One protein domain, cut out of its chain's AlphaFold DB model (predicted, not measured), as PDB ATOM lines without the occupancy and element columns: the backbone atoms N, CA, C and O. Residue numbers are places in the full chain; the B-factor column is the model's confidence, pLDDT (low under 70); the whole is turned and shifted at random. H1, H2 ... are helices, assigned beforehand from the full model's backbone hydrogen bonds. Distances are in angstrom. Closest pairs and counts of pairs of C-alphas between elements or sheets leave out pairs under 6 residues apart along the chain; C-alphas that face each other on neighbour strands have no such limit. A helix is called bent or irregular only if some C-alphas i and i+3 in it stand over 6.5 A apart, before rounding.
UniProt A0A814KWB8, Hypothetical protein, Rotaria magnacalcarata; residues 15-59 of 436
ATOM      1  N   GLU A  15     -12.287 -27.805  34.877       83.00
ATOM      2  CA  GLU A  15     -13.620 -27.287  35.231       83.00
ATOM      3  C   GLU A  15     -14.693 -27.563  34.162       83.00
ATOM      4  O   GLU A  15     -15.880 -27.668  34.471       83.00
ATOM      5  N   HIS A  16     -14.282 -27.752  32.905       81.44
ATOM      6  CA  HIS A  16     -15.184 -28.064  31.798       81.44
ATOM      7  C   HIS A  16     -15.398 -29.567  31.596       81.44
ATOM      8  O   HIS A  16     -16.189 -29.956  30.735       81.44
ATOM      9  N   ILE A  17     -14.735 -30.413  32.394       77.56
ATOM     10  CA  ILE A  17     -14.791 -31.870  32.289       77.56
ATOM     11  C   ILE A  17     -15.486 -32.451  33.526       77.56
ATOM     12  O   ILE A  17     -14.981 -32.369  34.640       77.56
ATOM     13  N   LEU A  18     -16.622 -33.116  33.323       72.12
ATOM     14  CA  LEU A  18     -17.319 -33.896  34.343       72.12
ATOM     15  C   LEU A  18     -17.284 -35.378  33.951       72.12
ATOM     16  O   LEU A  18     -17.744 -35.749  32.873       72.12
ATOM     17  N   ASN A  19     -16.740 -36.235  34.822       67.62
ATOM     18  CA  ASN A  19     -16.608 -37.683  34.591       67.62
ATOM     19  C   ASN A  19     -15.903 -38.046  33.266       67.62
ATOM     20  O   ASN A  19     -16.305 -38.978  32.571       67.62
ATOM     21  N   GLY A  20     -14.864 -37.291  32.896       67.81
ATOM     22  CA  GLY A  20     -14.105 -37.523  31.661       67.81
ATOM     23  C   GLY A  20     -14.802 -37.055  30.379       67.81
ATOM     24  O   GLY A  20     -14.329 -37.367  29.291       67.81
ATOM     25  N   GLN A  21     -15.908 -36.307  30.479       69.88
ATOM     26  CA  GLN A  21     -16.626 -35.734  29.338       69.88
ATOM     27  C   GLN A  21     -16.831 -34.226  29.502       69.88
ATOM     28  O   GLN A  21     -16.932 -33.739  30.624       69.88
ATOM     29  N   LEU A  22     -16.954 -33.487  28.394       78.25
ATOM     30  CA  LEU A  22     -17.330 -32.070  28.439       78.25
ATOM     31  C   LEU A  22     -18.714 -31.896  29.085       78.25
ATOM     32  O   LEU A  22     -19.670 -32.596  28.728       78.25
ATOM     33  N   ASN A  23     -18.822 -30.962  30.028       81.06
ATOM     34  CA  ASN A  23     -20.098 -30.627  30.655       81.06
ATOM     35  C   ASN A  23     -21.029 -29.874  29.672       81.06
ATOM     36  O   ASN A  23     -20.611 -29.413  28.606       81.06
ATOM     37  N   VAL A  24     -22.324 -29.805  30.000       77.06
ATOM     38  CA  VAL A  24     -23.356 -29.262  29.092       77.06
ATOM     39  C   VAL A  24     -23.103 -27.787  28.769       77.06
ATOM     40  O   VAL A  24     -23.245 -27.381  27.615       77.06
ATOM     41  N   ASP A  25     -22.661 -27.009  29.755       79.50
ATOM     42  CA  ASP A  25     -22.359 -25.589  29.581       79.50
ATOM     43  C   ASP A  25     -21.164 -25.384  28.646       79.50
ATOM     44  O   ASP A  25     -21.248 -24.587  27.711       79.50
ATOM     45  N   ALA A  26     -20.103 -26.178  28.803       79.00
ATOM     46  CA  ALA A  26     -18.929 -26.155  27.937       79.00
ATOM     47  C   ALA A  26     -19.292 -26.484  26.482       79.00
ATOM     48  O   ALA A  26     -18.890 -25.765  25.569       79.00
ATOM     49  N   ILE A  27     -20.121 -27.508  26.239       76.25
ATOM     50  CA  ILE A  27     -20.604 -27.864  24.889       76.25
ATOM     51  C   ILE A  27     -21.429 -26.722  24.269       76.25
ATOM     52  O   ILE A  27     -21.349 -26.442  23.064       76.25
ATOM     53  N   ASN A  28     -22.232 -26.040  25.083       78.31
ATOM     54  CA  ASN A  28     -23.054 -24.925  24.626       78.31
ATOM     55  C   ASN A  28     -22.214 -23.684  24.296       78.31
ATOM     56  O   ASN A  28     -22.548 -22.975  23.341       78.31
ATOM     57  N   GLN A  29     -21.094 -23.490  24.994       77.62
ATOM     58  CA  GLN A  29     -20.128 -22.417  24.748       77.62
ATOM     59  C   GLN A  29     -19.262 -22.627  23.499       77.62
ATOM     60  O   GLN A  29     -18.706 -21.651  22.995       77.62
ATOM     61  N   ILE A  30     -19.193 -23.843  22.936       74.38
ATOM     62  CA  ILE A  30     -18.538 -24.080  21.639       74.38
ATOM     63  C   ILE A  30     -19.314 -23.322  20.554       74.38
ATOM     64  O   ILE A  30     -20.379 -23.761  20.092       74.38
ATOM     65  N   LYS A  31     -18.780 -22.163  20.168       68.62
ATOM     66  CA  LYS A  31     -19.253 -21.328  19.066       68.62
ATOM     67  C   LYS A  31     -18.178 -21.308  17.979       68.62
ATOM     68  O   LYS A  31     -17.010 -21.115  18.307       68.62
ATOM     69  N   PRO A  32     -18.536 -21.499  16.701       64.38
ATOM     70  CA  PRO A  32     -17.578 -21.331  15.622       64.38
ATOM     71  C   PRO A  32     -17.203 -19.848  15.531       64.38
ATOM     72  O   PRO A  32     -18.034 -19.017  15.176       64.38
ATOM     73  N   SER A  33     -15.962 -19.510  15.876       63.22
ATOM     74  CA  SER A  33     -15.427 -18.149  15.731       63.22
ATOM     75  C   SER A  33     -15.239 -17.782  14.255       63.22
ATOM     76  O   SER A  33     -15.326 -16.616  13.889       63.22
ATOM     77  N   ILE A  34     -14.969 -18.787  13.413       62.62
ATOM     78  CA  ILE A  34     -14.735 -18.680  11.970       62.62
ATOM     79  C   ILE A  34     -15.263 -19.966  11.315       62.62
ATOM     80  O   ILE A  34     -14.949 -21.065  11.774       62.62
ATOM     81  N   VAL A  35     -16.048 -19.853  10.241       59.75
ATOM     82  CA  VAL A  35     -16.431 -21.006   9.409       59.75
ATOM     83  C   VAL A  35     -15.344 -21.210   8.356       59.75
ATOM     84  O   VAL A  35     -15.391 -20.627   7.276       59.75
ATOM     85  N   GLN A  36     -14.328 -22.005   8.687       63.47
ATOM     86  CA  GLN A  36     -13.345 -22.490   7.718       63.47
ATOM     87  C   GLN A  36     -13.731 -23.892   7.256       63.47
ATOM     88  O   GLN A  36     -13.954 -24.790   8.067       63.47
ATOM     89  N   VAL A  37     -13.790 -24.090   5.941       63.12
ATOM     90  CA  VAL A  37     -13.940 -25.422   5.351       63.12
ATOM     91  C   VAL A  37     -12.570 -26.093   5.379       63.12
ATOM     92  O   VAL A  37     -11.740 -25.871   4.499       63.12
ATOM     93  N   MET A  38     -12.315 -26.887   6.415       67.50
ATOM     94  CA  MET A  38     -11.124 -27.731   6.489       67.50
ATOM     95  C   MET A  38     -11.390 -29.068   5.797       67.50
ATOM     96  O   MET A  38     -12.435 -29.687   5.995       67.50
ATOM     97  N   LYS A  39     -10.440 -29.518   4.973       71.94
ATOM     98  CA  LYS A  39     -10.456 -30.874   4.415       71.94
ATOM     99  C   LYS A  39      -9.802 -31.804   5.428       71.94
ATOM    100  O   LYS A  39      -8.667 -31.549   5.819       71.94
ATOM    101  N   PHE A  40     -10.500 -32.866   5.820       73.38
ATOM    102  CA  PHE A  40      -9.893 -33.929   6.613       73.38
ATOM    103  C   PHE A  40      -8.747 -34.573   5.824       73.38
ATOM    104  O   PHE A  40      -8.894 -34.888   4.639       73.38
ATOM    105  N   SER A  41      -7.613 -34.778   6.483       82.44
ATOM    106  CA  SER A  41      -6.540 -35.631   5.977       82.44
ATOM    107  C   SER A  41      -6.976 -37.100   5.970       82.44
ATOM    108  O   SER A  41      -7.860 -37.508   6.725       82.44
ATOM    109  N   ALA A  42      -6.327 -37.928   5.145       81.00
ATOM    110  CA  ALA A  42      -6.604 -39.367   5.101       81.00
ATOM    111  C   ALA A  42      -6.444 -40.035   6.482       81.00
ATOM    112  O   ALA A  42      -7.238 -40.899   6.844       81.00
ATOM    113  N   SER A  43      -5.469 -39.587   7.282       81.75
ATOM    114  CA  SER A  43      -5.244 -40.051   8.654       81.75
ATOM    115  C   SER A  43      -6.366 -39.665   9.617       81.75
ATOM    116  O   SER A  43      -6.766 -40.485  10.434       81.75
ATOM    117  N   GLU A  44      -6.913 -38.450   9.521       79.69
ATOM    118  CA  GLU A  44      -8.018 -38.025  10.393       79.69
ATOM    119  C   GLU A  44      -9.327 -38.731  10.031       79.69
ATOM    120  O   GLU A  44     -10.096 -39.076  10.925       79.69
ATOM    121  N   VAL A  45      -9.570 -38.993   8.739       79.25
ATOM    122  CA  VAL A  45     -10.707 -39.817   8.299       79.25
ATOM    123  C   VAL A  45     -10.566 -41.244   8.820       79.25
ATOM    124  O   VAL A  45     -11.536 -41.787   9.343       79.25
ATOM    125  N   GLN A  46      -9.372 -41.841   8.723       81.44
ATOM    126  CA  GLN A  46      -9.120 -43.181   9.255       81.44
ATOM    127  C   GLN A  46      -9.341 -43.224  10.770       81.44
ATOM    128  O   GLN A  46     -10.061 -44.094  11.246       81.44
ATOM    129  N   LEU A  47      -8.831 -42.236  11.514       80.56
ATOM    130  CA  LEU A  47      -9.057 -42.118  12.955       80.56
ATOM    131  C   LEU A  47     -10.552 -42.009  13.294       80.56
ATOM    132  O   LEU A  47     -11.019 -42.668  14.218       80.56
ATOM    133  N   LEU A  48     -11.313 -41.209  12.544       77.75
ATOM    134  CA  LEU A  48     -12.765 -41.080  12.704       77.75
ATOM    135  C   LEU A  48     -13.486 -42.407  12.449       77.75
ATOM    136  O   LEU A  48     -14.360 -42.786  13.228       77.75
ATOM    137  N   ILE A  49     -13.110 -43.123  11.387       79.25
ATOM    138  CA  ILE A  49     -13.676 -44.432  11.048       79.25
ATOM    139  C   ILE A  49     -13.326 -45.461  12.122       79.25
ATOM    140  O   ILE A  49     -14.220 -46.180  12.558       79.25
ATOM    141  N   ASP A  50     -12.081 -45.509  12.592       78.38
ATOM    142  CA  ASP A  50     -11.639 -46.434  13.639       78.38
ATOM    143  C   ASP A  50     -12.363 -46.138  14.959       78.38
ATOM    144  O   ASP A  50     -12.892 -47.045  15.604       78.38
ATOM    145  N   GLN A  51     -12.487 -44.860  15.332       73.19
ATOM    146  CA  GLN A  51     -13.260 -44.436  16.500       73.19
ATOM    147  C   GLN A  51     -14.742 -44.791  16.363       73.19
ATOM    148  O   GLN A  51     -15.343 -45.260  17.329       73.19
ATOM    149  N   TRP A  52     -15.341 -44.620  15.183       70.25
ATOM    150  CA  TRP A  52     -16.719 -45.033  14.925       70.25
ATOM    151  C   TRP A  52     -16.878 -46.547  14.955       70.25
ATOM    152  O   TRP A  52     -17.824 -47.026  15.569       70.25
ATOM    153  N   GLN A  53     -15.966 -47.317  14.366       68.81
ATOM    154  CA  GLN A  53     -15.997 -48.778  14.413       68.81
ATOM    155  C   GLN A  53     -15.892 -49.284  15.850       68.81
ATOM    156  O   GLN A  53     -16.701 -50.116  16.252       68.81
ATOM    157  N   ILE A  54     -14.974 -48.734  16.646       67.19
ATOM    158  CA  ILE A  54     -14.860 -49.027  18.079       67.19
ATOM    159  C   ILE A  54     -16.157 -48.644  18.796       67.19
ATOM    160  O   ILE A  54     -16.701 -49.444  19.555       67.19
ATOM    161  N   HIS A  55     -16.699 -47.456  18.523       63.88
ATOM    162  CA  HIS A  55     -17.937 -46.989  19.136       63.88
ATOM    163  C   HIS A  55     -19.118 -47.912  18.809       63.88
ATOM    164  O   HIS A  55     -19.826 -48.340  19.716       63.88
ATOM    165  N   PHE A  56     -19.295 -48.297  17.543       63.75
ATOM    166  CA  PHE A  56     -20.352 -49.203  17.093       63.75
ATOM    167  C   PHE A  56     -20.161 -50.641  17.594       63.75
ATOM    168  O   PHE A  56     -21.147 -51.293  17.927       63.75
ATOM    169  N   GLN A  57     -18.921 -51.129  17.706       61.91
ATOM    170  CA  GLN A  57     -18.623 -52.445  18.284       61.91
ATOM    171  C   GLN A  57     -18.844 -52.486  19.804       61.91
ATOM    172  O   GLN A  57     -19.164 -53.542  20.347       61.91
ATOM    173  N   GLN A  58     -18.695 -51.353  20.497       57.97
ATOM    174  CA  GLN A  58     -18.829 -51.248  21.955       57.97
ATOM    175  C   GLN A  58     -20.205 -50.754  22.424       57.97
ATOM    176  O   GLN A  58     -20.464 -50.737  23.632       57.97
ATOM    177  N   GLN A  59     -21.107 -50.370  21.512       60.81
ATOM    178  CA  GLN A  59     -22.461 -49.949  21.870       60.81
ATOM    179  C   GLN A  59     -23.287 -51.136  22.389       60.81
ATOM    180  O   GLN A  59     -24.011 -51.834  21.669       60.81
TER     181      GLN A  59
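What this domain is: This is residues 15 to 59 of the 436 residues of the protein "Hypothetical protein" of Rotaria magnacalcarata (UniProt A0A814KWB8). The printed part is an open, flat horseshoe: the long helix H2 makes one arm, the short helix H1 with a small folded-back loop at residues 17 to 22 makes the other, and the bare link of residues 30 to 41 bows out to join them. The two arms stay apart, and the space between them is empty. The printed part has 45 residues with two named helices, H1 then H2, and no named strand; its class is all helix. It is only just extended, close to loose, with a radius of gyration of the C-alphas of 14.4 A, and its C-alphas span 31 by 30 by 14 A.

How they stand to each other: H2, residues 42 to 58, is the longest helix. H1, residues 24 to 29, is apart from it, with no C-alpha of the one within 8 A of the other. The link between them is long, 12 residues. Before H1, residues 17 to 18 pair with residues 21 to 22, antiparallel, a pairing too short to make named strands. In H1 and H2 every O i to N i+4 pair is within hydrogen-bond range.

Where its parts are: H2 runs from C-alpha 42 at (-6.604, -39.367, 5.101) to C-alpha 58 at (-18.829, -51.248, 21.955), 24.0 A from first to last C-alpha. H1 begins at C-alpha 24, at (-23.356, -29.262, 29.092), and measures 8.7 A. Neither helix is bent or irregular.

The domain as a whole: The two C-alphas farthest apart are those of Ile 34 and Gln 57, at 34.6 A. The first and last printed C-alphas, of Glu 15 and Gln 59, are 27.8 A apart. Residues 28 to 39, 41 to 47 and 49 to 59 stand free. The printed part has no cut. The mean pLDDT of the printed part is 72.6, and it is under 70 at residues 19 to 21, 31 to 38 and 53 to 59.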